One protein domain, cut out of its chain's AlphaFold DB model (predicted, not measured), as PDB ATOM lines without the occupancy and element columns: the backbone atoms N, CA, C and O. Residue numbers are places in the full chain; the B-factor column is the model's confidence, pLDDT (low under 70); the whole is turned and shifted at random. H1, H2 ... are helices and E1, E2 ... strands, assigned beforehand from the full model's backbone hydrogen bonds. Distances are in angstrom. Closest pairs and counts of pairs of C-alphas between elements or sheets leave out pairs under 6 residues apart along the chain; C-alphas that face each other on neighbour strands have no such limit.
ATOM      1  N   ALA A   9     -13.396  34.926  31.779       94.94
ATOM      2  CA  ALA A   9     -12.296  35.630  32.424       94.94
ATOM      3  C   ALA A   9     -11.155  34.651  32.703       94.94
ATOM      4  O   ALA A   9     -11.379  33.580  33.262       94.94
ATOM      5  N   VAL A  10      -9.935  35.036  32.333       95.12
ATOM      6  CA  VAL A  10      -8.723  34.267  32.628       95.12
ATOM      7  C   VAL A  10      -7.906  35.050  33.643       95.12
ATOM      8  O   VAL A  10      -7.443  36.157  33.359       95.12
ATOM      9  N   CYS A  11      -7.750  34.486  34.835       94.25
ATOM     10  CA  CYS A  11      -6.985  35.076  35.921       94.25
ATOM     11  C   CYS A  11      -5.587  34.463  35.974       94.25
ATOM     12  O   CYS A  11      -5.420  33.254  36.146       94.25
ATOM     13  N   ILE A  12      -4.580  35.329  35.857       94.44
ATOM     14  CA  ILE A  12      -3.167  34.971  35.970       94.44
ATOM     15  C   ILE A  12      -2.626  35.698  37.193       94.44
ATOM     16  O   ILE A  12      -2.525  36.925  37.199       94.44
ATOM     17  N   ILE A  13      -2.339  34.934  38.241       94.44
ATOM     18  CA  ILE A  13      -1.852  35.449  39.520       94.44
ATOM     19  C   ILE A  13      -0.572  34.677  39.831       94.44
ATOM     20  O   ILE A  13      -0.643  33.585  40.393       94.44
ATOM     21  N   PRO A  14       0.586  35.207  39.404       93.31
ATOM     22  CA  PRO A  14       1.862  34.560  39.648       93.31
ATOM     23  C   PRO A  14       2.270  34.699  41.114       93.31
ATOM     24  O   PRO A  14       1.871  35.637  41.808       93.31
ATOM     25  N   THR A  15       3.137  33.795  41.564       91.06
ATOM     26  CA  THR A  15       3.870  33.956  42.823       91.06
ATOM     27  C   THR A  15       4.885  35.100  42.721       91.06
ATOM     28  O   THR A  15       5.264  35.513  41.622       91.06
ATOM     29  N   ASP A  16       5.362  35.602  43.864       88.31
ATOM     30  CA  ASP A  16       6.334  36.706  43.906       88.31
ATOM     31  C   ASP A  16       7.605  36.420  43.108       88.31
ATOM     32  O   ASP A  16       8.112  37.297  42.412       88.31
ATOM     33  N   GLU A  17       8.115  35.193  43.195       90.69
ATOM     34  CA  GLU A  17       9.333  34.775  42.499       90.69
ATOM     35  C   GLU A  17       9.160  34.930  40.985       90.69
ATOM     36  O   GLU A  17       9.910  35.658  40.336       90.69
ATOM     37  N   VAL A  18       8.083  34.353  40.448       92.75
ATOM     38  CA  VAL A  18       7.759  34.407  39.018       92.75
ATOM     39  C   VAL A  18       7.431  35.836  38.578       92.75
ATOM     40  O   VAL A  18       7.793  36.253  37.478       92.75
ATOM     41  N   TYR A  19       6.752  36.613  39.423       91.38
ATOM     42  CA  TYR A  19       6.423  38.004  39.125       91.38
ATOM     43  C   TYR A  19       7.675  38.878  38.998       91.38
ATOM     44  O   TYR A  19       7.783  39.658  38.051       91.38
ATOM     45  N   ASN A  20       8.635  38.726  39.912       91.44
ATOM     46  CA  ASN A  20       9.882  39.488  39.893       91.44
ATOM     47  C   ASN A  20      10.759  39.108  38.694       91.44
ATOM     48  O   ASN A  20      11.280  39.990  38.018       91.44
ATOM     49  N   GLU A  21      10.843  37.819  38.359       93.69
ATOM     50  CA  GLU A  21      11.531  37.369  37.145       93.69
ATOM     51  C   GLU A  21      10.912  37.979  35.877       93.69
ATOM     52  O   GLU A  21      11.628  38.469  35.000       93.69
ATOM     53  N   ARG A  22       9.573  38.004  35.790       92.31
ATOM     54  CA  ARG A  22       8.850  38.634  34.673       92.31
ATOM     55  C   ARG A  22       9.102  40.141  34.613       92.31
ATOM     56  O   ARG A  22       9.292  40.673  33.523       92.31
ATOM     57  N   LEU A  23       9.140  40.825  35.757       90.69
ATOM     58  CA  LEU A  23       9.464  42.253  35.814       90.69
ATOM     59  C   LEU A  23      10.880  42.541  35.308       90.69
ATOM     60  O   LEU A  23      11.058  43.465  34.513       90.69
ATOM     61  N   ASP A  24      11.864  41.741  35.717       91.12
ATOM     62  CA  ASP A  24      13.254  41.897  35.287       91.12
ATOM     63  C   ASP A  24      13.414  41.679  33.777       91.12
ATOM     64  O   ASP A  24      14.180  42.387  33.118       91.12
ATOM     65  N   LEU A  25      12.691  40.707  33.212       92.38
ATOM     66  CA  LEU A  25      12.659  40.466  31.769       92.38
ATOM     67  C   LEU A  25      12.023  41.643  31.022       92.38
ATOM     68  O   LEU A  25      12.649  42.182  30.108       92.38
ATOM     69  N   CYS A  26      10.854  42.113  31.464       89.25
ATOM     70  CA  CYS A  26      10.198  43.283  30.875       89.25
ATOM     71  C   CYS A  26      11.095  44.527  30.930       89.25
ATOM     72  O   CYS A  26      11.189  45.273  29.960       89.25
ATOM     73  N   GLN A  27      11.811  44.748  32.037       91.00
ATOM     74  CA  GLN A  27      12.702  45.899  32.171       91.00
ATOM     75  C   GLN A  27      13.913  45.820  31.229       91.00
ATOM     76  O   GLN A  27      14.364  46.853  30.725       91.00
ATOM     77  N   LYS A  28      14.438  44.612  30.977       91.25
ATOM     78  CA  LYS A  28      15.523  44.386  30.008       91.25
ATOM     79  C   LYS A  28      15.071  44.638  28.570       91.25
ATOM     80  O   LYS A  28      15.864  45.162  27.793       91.25
ATOM     81  N   GLU A  29      13.832  44.287  28.228       92.69
ATOM     82  CA  GLU A  29      13.286  44.438  26.874       92.69
ATOM     83  C   GLU A  29      12.804  45.868  26.578       92.69
ATOM     84  O   GLU A  29      13.205  46.454  25.572       92.69
ATOM     85  N   ASP A  30      12.002  46.466  27.466       85.88
ATOM     86  CA  ASP A  30      11.411  47.798  27.257       85.88
ATOM     87  C   ASP A  30      12.385  48.949  27.556       85.88
ATOM     88  O   ASP A  30      12.143  50.104  27.183       85.88
ATOM     89  N   GLY A  31      13.472  48.668  28.285       88.50
ATOM     90  CA  GLY A  31      14.499  49.641  28.666       88.50
ATOM     91  C   GLY A  31      14.013  50.759  29.600       88.50
ATOM     92  O   GLY A  31      14.758  51.706  29.867       88.50
ATOM     93  N   LYS A  32      12.774  50.687  30.104       88.06
ATOM     94  CA  LYS A  32      12.182  51.673  31.018       88.06
ATOM     95  C   LYS A  32      12.015  51.068  32.413       88.06
ATOM     96  O   LYS A  32      11.355  50.040  32.543       88.06
ATOM     97  N   PRO A  33      12.556  51.698  33.472       86.69
ATOM     98  CA  PRO A  33      12.352  51.218  34.830       86.69
ATOM     99  C   PRO A  33      10.896  51.430  35.255       86.69
ATOM    100  O   PRO A  33      10.381  52.551  35.219       86.69
ATOM    101  N   ILE A  34      10.240  50.354  35.682       86.62
ATOM    102  CA  ILE A  34       8.896  50.413  36.261       86.62
ATOM    103  C   ILE A  34       9.036  50.884  37.710       86.62
ATOM    104  O   ILE A  34       9.846  50.361  38.474       86.62
ATOM    105  N   SER A  35       8.271  51.904  38.105       90.62
ATOM    106  CA  SER A  35       8.345  52.411  39.474       90.62
ATOM    107  C   SER A  35       7.564  51.512  40.435       90.62
ATOM    108  O   SER A  35       6.402  51.183  40.206       90.62
ATOM    109  N   ILE A  36       8.192  51.159  41.557       88.62
ATOM    110  CA  ILE A  36       7.582  50.315  42.599       88.62
ATOM    111  C   ILE A  36       6.313  50.971  43.162       88.62
ATOM    112  O   ILE A  36       5.318  50.301  43.415       88.62
ATOM    113  N   ASN A  37       6.305  52.302  43.275       90.44
ATOM    114  CA  ASN A  37       5.132  53.050  43.732       90.44
ATOM    115  C   ASN A  37       3.926  52.862  42.801       90.44
ATOM    116  O   ASN A  37       2.811  52.707  43.287       90.44
ATOM    117  N   LEU A  38       4.150  52.839  41.480       90.81
ATOM    118  CA  LEU A  38       3.086  52.596  40.507       90.81
ATOM    119  C   LEU A  38       2.528  51.177  40.651       90.81
ATOM    120  O   LEU A  38       1.314  50.998  40.649       90.81
ATOM    121  N   ILE A  39       3.405  50.187  40.831       91.56
ATOM    122  CA  ILE A  39       3.002  48.796  41.068       91.56
ATOM    123  C   ILE A  39       2.162  48.701  42.345       91.56
ATOM    124  O   ILE A  39       1.098  48.091  42.330       91.56
ATOM    125  N   ASN A  40       2.596  49.336  43.435       92.69
ATOM    126  CA  ASN A  40       1.859  49.330  44.697       92.69
ATOM    127  C   ASN A  40       0.483  49.995  44.559       92.69
ATOM    128  O   ASN A  40      -0.501  49.462  45.064       92.69
ATOM    129  N   ASP A  41       0.380  51.108  43.830       92.38
ATOM    130  CA  ASP A  41      -0.909  51.750  43.562       92.38
ATOM    131  C   ASP A  41      -1.846  50.862  42.726       92.38
ATOM    132  O   ASP A  41      -3.048  50.823  42.993       92.38
ATOM    133  N   MET A  42      -1.305  50.109  41.762       92.00
ATOM    134  CA  MET A  42      -2.071  49.119  40.998       92.00
ATOM    135  C   MET A  42      -2.509  47.934  41.866       92.00
ATOM    136  O   MET A  42      -3.652  47.495  41.745       92.00
ATOM    137  N   LYS A  43      -1.635  47.451  42.761       93.56
ATOM    138  CA  LYS A  43      -1.940  46.362  43.701       93.56
ATOM    139  C   LYS A  43      -3.111  46.739  44.608       93.56
ATOM    140  O   LYS A  43      -4.091  46.017  44.635       93.56
ATOM    141  N   ILE A  44      -3.090  47.912  45.247       93.81
ATOM    142  CA  ILE A  44      -4.154  48.356  46.178       93.81
ATOM    143  C   ILE A  44      -5.560  48.302  45.552       93.81
ATOM    144  O   ILE A  44      -6.534  48.004  46.240       93.81
ATOM    145  N   GLY A  45      -5.681  48.624  44.262       90.75
ATOM    146  CA  GLY A  45      -6.958  48.627  43.545       90.75
ATOM    147  C   GLY A  45      -7.356  47.280  42.940       90.75
ATOM    148  O   GLY A  45      -8.406  47.195  42.301       90.75
ATOM    149  N   PHE A  46      -6.530  46.245  43.086       94.62
ATOM    150  CA  PHE A  46      -6.736  44.973  42.417       94.62
ATOM    151  C   PHE A  46      -7.783  44.126  43.146       94.62
ATOM    152  O   PHE A  46      -7.722  43.928  44.362       94.62
ATOM    153  N   SER A  47      -8.755  43.615  42.391       93.69
ATOM    154  CA  SER A  47      -9.784  42.703  42.891       93.69
ATOM    155  C   SER A  47     -10.084  41.622  41.858       93.69
ATOM    156  O   SER A  47      -9.957  41.854  40.655       93.69
ATOM    157  N   LEU A  48     -10.457  40.433  42.338       94.06
ATOM    158  CA  LEU A  48     -10.816  39.314  41.472       94.06
ATOM    159  C   LEU A  48     -12.110  39.612  40.699       94.06
ATOM    160  O   LEU A  48     -13.010  40.267  41.242       94.06
ATOM    161  N   PRO A  49     -12.230  39.119  39.452       94.06
ATOM    162  CA  PRO A  49     -13.472  39.221  38.706       94.06
ATOM    163  C   PRO A  49     -14.593  38.491  39.445       94.06
ATOM    164  O   PRO A  49     -14.396  37.428  40.031       94.06
ATOM    165  N   LYS A  50     -15.793  39.071  39.418       91.81
ATOM    166  CA  LYS A  50     -16.965  38.465  40.045       91.81
ATOM    167  C   LYS A  50     -17.614  37.486  39.081       91.81
ATOM    168  O   LYS A  50     -17.803  37.799  37.910       91.81
ATOM    169  N   ALA A  51     -18.066  36.354  39.611       88.12
ATOM    170  CA  ALA A  51     -18.820  35.362  38.846       88.12
ATOM    171  C   ALA A  51     -20.150  35.899  38.273       88.12
ATOM    172  O   ALA A  51     -20.750  35.254  37.427       88.12
ATOM    173  N   SER A  52     -20.625  37.073  38.712       89.88
ATOM    174  CA  SER A  52     -21.789  37.743  38.115       89.88
ATOM    175  C   SER A  52     -21.522  38.302  36.720       89.88
ATOM    176  O   SER A  52     -22.465  38.501  35.961       89.88
ATOM    177  N   ASP A  53     -20.260  38.598  36.414       89.75
ATOM    178  CA  ASP A  53     -19.885  39.397  35.248       89.75
ATOM    179  C   ASP A  53     -19.413  38.516  34.076       89.75
ATOM    180  O   ASP A  53     -19.309  38.994  32.946       89.75
ATOM    181  N   PHE A  54     -19.143  37.232  34.335       93.25
ATOM    182  CA  PHE A  54     -18.559  36.286  33.383       93.25
ATOM    183  C   PHE A  54     -19.244  34.920  33.460       93.25
ATOM    184  O   PHE A  54     -19.567  34.455  34.551       93.25
ATOM    185  N   ASP A  55     -19.382  34.239  32.320       93.00
ATOM    186  CA  ASP A  55     -19.965  32.889  32.266       93.00
ATOM    187  C   ASP A  55     -19.035  31.827  32.870       93.00
ATOM    188  O   ASP A  55     -19.481  30.793  33.368       93.00
ATOM    189  N   SER A  56     -17.720  32.054  32.807       92.56
ATOM    190  CA  SER A  56     -16.711  31.167  33.384       92.56
ATOM    191  C   SER A  56     -15.449  31.941  33.755       92.56
ATOM    192  O   SER A  56     -14.994  32.801  32.996       92.56
ATOM    193  N   ILE A  57     -14.883  31.629  34.922       94.94
ATOM    194  CA  ILE A  57     -13.615  32.180  35.405       94.94
ATOM    195  C   ILE A  57     -12.620  31.026  35.497       94.94
ATOM    196  O   ILE A  57     -12.865  30.046  36.199       94.94
ATOM    197  N   GLU A  58     -11.514  31.140  34.772       94.75
ATOM    198  CA  GLU A  58     -10.440  30.153  34.747       94.75
ATOM    199  C   GLU A  58      -9.196  30.733  35.421       94.75
ATOM    200  O   GLU A  58      -8.728  31.818  35.068       94.75
ATOM    201  N   TYR A  59      -8.659  30.002  36.395       94.69
ATOM    202  CA  TYR A  59      -7.427  30.362  37.088       94.69
ATOM    203  C   TYR A  59      -6.293  29.465  36.582       94.69
ATOM    204  O   TYR A  59      -6.371  28.244  36.701       94.69
ATOM    205  N   VAL A  60      -5.262  30.068  35.981       93.62
ATOM    206  CA  VAL A  60      -4.230  29.325  35.226       93.62
ATOM    207  C   VAL A  60      -3.100  28.808  36.119       93.62
ATOM    208  O   VAL A  60      -2.609  27.702  35.920       93.62
ATOM    209  N   GLU A  61      -2.662  29.614  37.087       89.12
ATOM    210  CA  GLU A  61      -1.429  29.362  37.855       89.12
ATOM    211  C   GLU A  61      -1.686  29.025  39.331       89.12
ATOM    212  O   GLU A  61      -0.810  28.499  40.010       89.12
ATOM    213  N   SER A  62      -2.870  29.336  39.857       90.19
ATOM    214  CA  SER A  62      -3.208  29.167  41.275       90.19
ATOM    215  C   SER A  62      -4.687  28.859  41.435       90.19
ATOM    216  O   SER A  62      -5.481  29.160  40.548       90.19
ATOM    217  N   SER A  63      -5.082  28.272  42.562       93.81
ATOM    218  CA  SER A  63      -6.506  28.103  42.860       93.81
ATOM    219  C   SER A  63      -7.171  29.447  43.187       93.81
ATOM    220  O   SER A  63      -6.505  30.419  43.555       93.81
ATOM    221  N   GLU A  64      -8.500  29.516  43.087       92.44
ATOM    222  CA  GLU A  64      -9.278  30.713  43.440       92.44
ATOM    223  C   GLU A  64      -9.016  31.177  44.885       92.44
ATOM    224  O   GLU A  64      -8.834  32.366  45.144       92.44
ATOM    225  N   GLN A  65      -8.953  30.234  45.829       93.06
ATOM    226  CA  GLN A  65      -8.744  30.532  47.248       93.06
ATOM    227  C   GLN A  65      -7.328  31.044  47.527       93.06
ATOM    228  O   GLN A  65      -7.157  32.023  48.249       93.06
ATOM    229  N   GLU A  66      -6.307  30.415  46.937       93.69
ATOM    230  CA  GLU A  66      -4.919  30.878  47.060       93.69
ATOM    231  C   GLU A  66      -4.746  32.262  46.435       93.69
ATOM    232  O   GLU A  66      -4.162  33.152  47.049       93.69
ATOM    233  N   SER A  67      -5.335  32.463  45.257       93.31
ATOM    234  CA  SER A  67      -5.365  33.743  44.552       93.31
ATOM    235  C   SER A  67      -5.970  34.851  45.409       93.31
ATOM    236  O   SER A  67      -5.405  35.938  45.517       93.31
ATOM    237  N   PHE A  68      -7.102  34.572  46.058       94.62
ATOM    238  CA  PHE A  68      -7.760  35.519  46.951       94.62
ATOM    239  C   PHE A  68      -6.864  35.902  48.137       94.62
ATOM    240  O   PHE A  68      -6.664  37.091  48.394       94.62
ATOM    241  N   ASN A  69      -6.268  34.911  48.806       95.19
ATOM    242  CA  ASN A  69      -5.385  35.139  49.954       95.19
ATOM    243  C   ASN A  69      -4.139  35.953  49.572       95.19
ATOM    244  O   ASN A  69      -3.728  36.849  50.310       95.19
ATOM    245  N   LEU A  70      -3.545  35.664  48.410       93.88
ATOM    246  CA  LEU A  70      -2.397  36.408  47.893       93.88
ATOM    247  C   LEU A  70      -2.759  37.872  47.637       93.88
ATOM    248  O   LEU A  70      -2.054  38.771  48.092       93.88
ATOM    249  N   ILE A  71      -3.882  38.127  46.963       94.62
ATOM    250  CA  ILE A  71      -4.339  39.493  46.681       94.62
ATOM    251  C   ILE A  71      -4.585  40.261  47.978       94.62
ATOM    252  O   ILE A  71      -4.112  41.386  48.117       94.62
ATOM    253  N   GLU A  72      -5.277  39.668  48.951       95.31
ATOM    254  CA  GLU A  72      -5.540  40.324  50.234       95.31
ATOM    255  C   GLU A  72      -4.239  40.688  50.970       95.31
ATOM    256  O   GLU A  72      -4.089  41.812  51.471       95.31
ATOM    257  N   HIS A  73      -3.272  39.769  50.975       94.50
ATOM    258  CA  HIS A  73      -1.953  39.992  51.552       94.50
ATOM    259  C   HIS A  73      -1.216  41.154  50.864       94.50
ATOM    260  O   HIS A  73      -0.763  42.086  51.539       94.50
ATOM    261  N   TYR A  74      -1.147  41.163  49.529       94.00
ATOM    262  CA  TYR A  74      -0.447  42.219  48.792       94.00
ATOM    263  C   TYR A  74      -1.157  43.567  48.847       94.00
ATOM    264  O   TYR A  74      -0.490  44.598  48.921       94.00
ATOM    265  N   ASN A  75      -2.489  43.588  48.863       95.38
ATOM    266  CA  ASN A  75      -3.260  44.820  49.001       95.38
ATOM    267  C   ASN A  75      -2.976  45.478  50.355       95.38
ATOM    268  O   ASN A  75      -2.723  46.682  50.428       95.38
ATOM    269  N   SER A  76      -2.941  44.670  51.418       95.62
ATOM    270  CA  SER A  76      -2.636  45.128  52.776       95.62
ATOM    271  C   SER A  76      -1.203  45.656  52.900       95.62
ATOM    272  O   SER A  76      -0.982  46.726  53.482       95.62
ATOM    273  N   GLN A  77      -0.227  44.944  52.321       93.62
ATOM    274  CA  GLN A  77       1.169  45.392  52.280       93.62
ATOM    275  C   GLN A  77       1.314  46.705  51.509       93.62
ATOM    276  O   GLN A  77       1.816  47.687  52.055       93.62
ATOM    277  N   ALA A  78       0.792  46.769  50.285       93.88
ATOM    278  CA  ALA A  78       0.900  47.951  49.439       93.88
ATOM    279  C   ALA A  78       0.238  49.183  50.080       93.88
ATOM    280  O   ALA A  78       0.767  50.296  50.001       93.88
ATOM    281  N   GLN A  79      -0.889  49.001  50.774       94.62
ATOM    282  CA  GLN A  79      -1.542  50.080  51.510       94.62
ATOM    283  C   GLN A  79      -0.696  50.574  52.691       94.62
ATOM    284  O   GLN A  79      -0.611  51.783  52.925       94.62
ATOM    285  N   THR A  80      -0.042  49.661  53.410       94.56
ATOM    286  CA  THR A  80       0.874  49.995  54.510       94.56
ATOM    287  C   THR A  80       2.084  50.768  53.993       94.56
ATOM    288  O   THR A  80       2.395  51.844  54.510       94.56
ATOM    289  N   ASP A  81       2.704  50.298  52.914       93.69
ATOM    290  CA  ASP A  81       3.848  50.958  52.284       93.69
ATOM    291  C   ASP A  81       3.491  52.361  51.795       93.69
ATOM    292  O   ASP A  81       4.214  53.329  52.050       93.69
ATOM    293  N   ARG A  82       2.318  52.516  51.173       92.44
ATOM    294  CA  ARG A  82       1.814  53.826  50.747       92.44
ATOM    295  C   ARG A  82       1.657  54.791  51.923       92.44
ATOM    296  O   ARG A  82       1.990  55.972  51.800       92.44
ATOM    297  N   LEU A  83       1.155  54.320  53.063       93.69
ATOM    298  CA  LEU A  83       1.035  55.142  54.267       93.69
ATOM    299  C   LEU A  83       2.407  55.519  54.838       93.69
ATOM    300  O   LEU A  83       2.611  56.686  55.183       93.69
ATOM    301  N   ASN A  84       3.350  54.579  54.880       94.25
ATOM    302  CA  ASN A  84       4.715  54.826  55.347       94.25
ATOM    303  C   ASN A  84       5.409  55.905  54.502       94.25
ATOM    304  O   ASN A  84       5.906  56.890  55.051       94.25
ATOM    305  N   LEU A  85       5.315  55.817  53.173       91.38
ATOM    306  CA  LEU A  85       5.861  56.826  52.257       91.38
ATOM    307  C   LEU A  85       5.270  58.227  52.495       91.38
ATOM    308  O   LEU A  85       5.980  59.241  52.452       91.38
ATOM    309  N   LEU A  86       3.967  58.312  52.781       91.69
ATOM    310  CA  LEU A  86       3.309  59.581  53.105       91.69
ATOM    311  C   LEU A  86       3.780  60.151  54.449       91.69
ATOM    312  O   LEU A  86       3.947  61.370  54.572       91.69
ATOM    313  N   LEU A  87       3.993  59.300  55.453       94.12
ATOM    314  CA  LEU A  87       4.504  59.710  56.760       94.12
ATOM    315  C   LEU A  87       5.942  60.218  56.661       94.12
ATOM    316  O   LEU A  87       6.240  61.292  57.186       94.12
ATOM    317  N   GLU A  88       6.802  59.521  55.924       93.75
ATOM    318  CA  GLU A  88       8.177  59.952  55.671       93.75
ATOM    319  C   GLU A  88       8.229  61.291  54.934       93.75
ATOM    320  O   GLU A  88       8.964  62.200  55.324       93.75
ATOM    321  N   SER A  89       7.396  61.458  53.905       93.19
ATOM    322  CA  SER A  89       7.299  62.713  53.152       93.19
ATOM    323  C   SER A  89       6.865  63.879  54.049       93.19
ATOM    324  O   SER A  89       7.386  64.993  53.949       93.19
ATOM    325  N   ARG A  90       5.937  63.631  54.983       92.31
ATOM    326  CA  ARG A  90       5.517  64.623  55.985       92.31
ATOM    327  C   ARG A  90       6.620  64.924  56.997       92.31
ATOM    328  O   ARG A  90       6.797  66.089  57.354       92.31
ATOM    329  N   ALA A  91       7.353  63.909  57.449       93.81
ATOM    330  CA  ALA A  91       8.463  64.073  58.380       93.81
ATOM    331  C   ALA A  91       9.578  64.933  57.766       93.81
ATOM    332  O   ALA A  91       9.976  65.926  58.376       93.81
ATOM    333  N   LYS A  92       9.980  64.637  56.523       94.75
ATOM    334  CA  LYS A  92      10.972  65.418  55.763       94.75
ATOM    335  C   LYS A  92      10.547  66.880  55.613       94.75
ATOM    336  O   LYS A  92      11.293  67.783  55.985       94.75
ATOM    337  N   LYS A  93       9.297  67.126  55.204       93.88
ATOM    338  CA  LYS A  93       8.742  68.488  55.094       93.88
ATOM    339  C   LYS A  93       8.744  69.244  56.428       93.88
ATOM    340  O   LYS A  93       9.007  70.447  56.472       93.88
ATOM    341  N   ASN A  94       8.439  68.560  57.531       92.38
ATOM    342  CA  ASN A  94       8.487  69.162  58.864       92.38
ATOM    343  C   ASN A  94       9.923  69.491  59.288       92.38
ATOM    344  O   ASN A  94      10.150  70.536  59.897       92.38
ATOM    345  N   GLU A  95      10.890  68.640  58.957       93.50
ATOM    346  CA  GLU A  95      12.303  68.878  59.240       93.50
ATOM    347  C   GLU A  95      12.856  70.073  58.451       93.50
ATOM    348  O   GLU A  95      13.478  70.956  59.038       93.50
ATOM    349  N   GLU A  96      12.555  70.173  57.155       91.31
ATOM    350  CA  GLU A  96      12.904  71.331  56.318       91.31
ATOM    351  C   GLU A  96      12.300  72.632  56.863       91.31
ATOM    352  O   GLU A  96      12.962  73.673  56.933       91.31
ATOM    353  N   LYS A  97      11.049  72.574  57.334       88.81
ATOM    354  CA  LYS A  97      10.404  73.707  58.003       88.81
ATOM    355  C   LYS A  97      11.128  74.086  59.299       88.81
ATOM    356  O   LYS A  97      11.306  75.268  59.571       88.81
ATOM    357  N   ARG A  98      11.580  73.115  60.099       86.00
ATOM    358  CA  ARG A  98      12.372  73.391  61.312       86.00
ATOM    359  C   ARG A  98      13.736  73.995  60.975       86.00
ATOM    360  O   ARG A  98      14.126  74.967  61.613       86.00
ATOM    361  N   LYS A  99      14.428  73.469  59.960       89.69
ATOM    362  CA  LYS A  99      15.726  73.976  59.485       89.69
ATOM    363  C   LYS A  99      15.618  75.412  58.961       89.69
ATOM    364  O   LYS A  99      16.411  76.261  59.347       89.69
ATOM    365  N   SER A 100      14.596  75.716  58.161       83.38
ATOM    366  CA  SER A 100      14.365  77.078  57.650       83.38
ATOM    367  C   SER A 100      14.004  78.088  58.747       83.38
ATOM    368  O   SER A 100      14.474  79.223  58.705       83.38
ATOM    369  N   LEU A 101      13.235  77.679  59.764       78.31
ATOM    370  CA  LEU A 101      12.943  78.516  60.936       78.31
ATOM    371  C   LEU A 101      14.178  78.775  61.813       78.31
ATOM    372  O   LEU A 101      14.274  79.842  62.413       78.31
ATOM    373  N   ALA A 102      15.119  77.830  61.880       76.12
ATOM    374  CA  ALA A 102      16.371  78.007  62.616       76.12
ATOM    375  C   ALA A 102      17.319  79.012  61.937       76.12
ATOM    376  O   ALA A 102      18.057  79.709  62.626       76.12
ATOM    377  N   ILE A 103      17.280  79.112  60.603       76.50
ATOM    378  CA  ILE A 103      18.131  80.027  59.823       76.50
ATOM    379  C   ILE A 103      17.572  81.464  59.824       76.50
ATOM    380  O   ILE A 103      18.347  82.412  59.810       76.50
ATOM    381  N   ASN A 104      16.244  81.646  59.888       63.06
ATOM    382  CA  ASN A 104      15.594  82.965  59.919       63.06
ATOM    383  C   ASN A 104      14.547  83.063  61.052       63.06
ATOM    384  O   ASN A 104      13.351  82.860  60.807       63.06
ATOM    385  N   PRO A 105      14.945  83.429  62.287       62.75
ATOM    386  CA  PRO A 105      14.032  83.504  63.434       62.75
ATOM    387  C   PRO A 105      12.948  84.593  63.296       62.75
ATOM    388  O   PRO A 105      11.922  84.544  63.975       62.75
ATOM    389  N   THR A 106      13.115  85.554  62.383       58.88
ATOM    390  CA  THR A 106      12.180  86.667  62.132       58.88
ATOM    391  C   THR A 106      10.829  86.223  61.557       58.88
ATOM    392  O   THR A 106       9.845  86.949  61.682       58.88
ATOM    393  N   LEU A 107      10.724  85.013  60.989       55.94
ATOM    394  CA  LEU A 107       9.447  84.455  60.511       55.94
ATOM    395  C   LEU A 107       8.494  84.026  61.643       55.94
ATOM    396  O   LEU A 107       7.327  83.732  61.377       55.94
ATOM    397  N   LEU A 108       8.951  84.030  62.902       55.56
ATOM    398  CA  LEU A 108       8.111  83.809  64.087       55.56
ATOM    399  C   LEU A 108       7.302  85.054  64.492       55.56
ATOM    400  O   LEU A 108       6.361  84.949  65.276       55.56
TER     401      LEU A 108
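This is residues 9 to 108 of the 245 residues of the protein "Heterogeneous nuclear ribonucleo U 1" of Brachionus plicatilis (UniProt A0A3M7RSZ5). One long helix, H3, makes the long axis; a small loose body lies along its first half, and residues 86 to 108, with the short H4 at the tip, stick out as a bare arm. The body holds a small two-strand parallel sheet, E1 beside E2, with H2 packed on H3 and H1 standing away from both helices. The 100 printed residues run E1, H1, H2, E2, H3, H4, mostly helix; the whole is extended, with a radius of gyration of the C-alphas of 20.6 A and spans of 69 by 34 by 21 A.

Start at E1, residues 9 to 11, and look across to its parallel neighbour E2, residues 56 to 59, where N 9 and O 56 are 2.9 A apart, within hydrogen-bond range. Between them come H1, residues 16 to 30, and H2, residues 36 to 44, in a strand-helix-strand unit, two parallel neighbour strands with helices between. H1 and H2 are apart. H2 touches H3, residues 64 to 103, with its residues 71 to 82 alone, at a steep tilt of 50 degrees, opposite ways; the closest C-alphas, of Ile 44 and Asn 75, are 4.6 A apart. H4, residues 105 to 108, is close to H3 but not clearly touching, the closest C-alphas, of Leu 101 and Leu 107, being 6.9 A apart. In H1, H2 and H3 every O i to N i+4 pair is within hydrogen-bond range; H4 is too short for such a pair.

Find C-alpha 9 at (-12.296, 35.630, 32.424), where E1 begins. H1 is 20.6 A long and H2 12.4 A. From C-alpha 64 at (-9.278, 30.713, 43.440), H3 runs 58.7 A to C-alpha 103 at (18.131, 80.027, 59.823).

The C-alphas farthest apart, of Asp 55 and Thr 106, are 69.4 A apart. The printed part has no cut; the link from H2 to E2, 11 residues, is long. Look for pLDDT under 70 at residues 104 to 108.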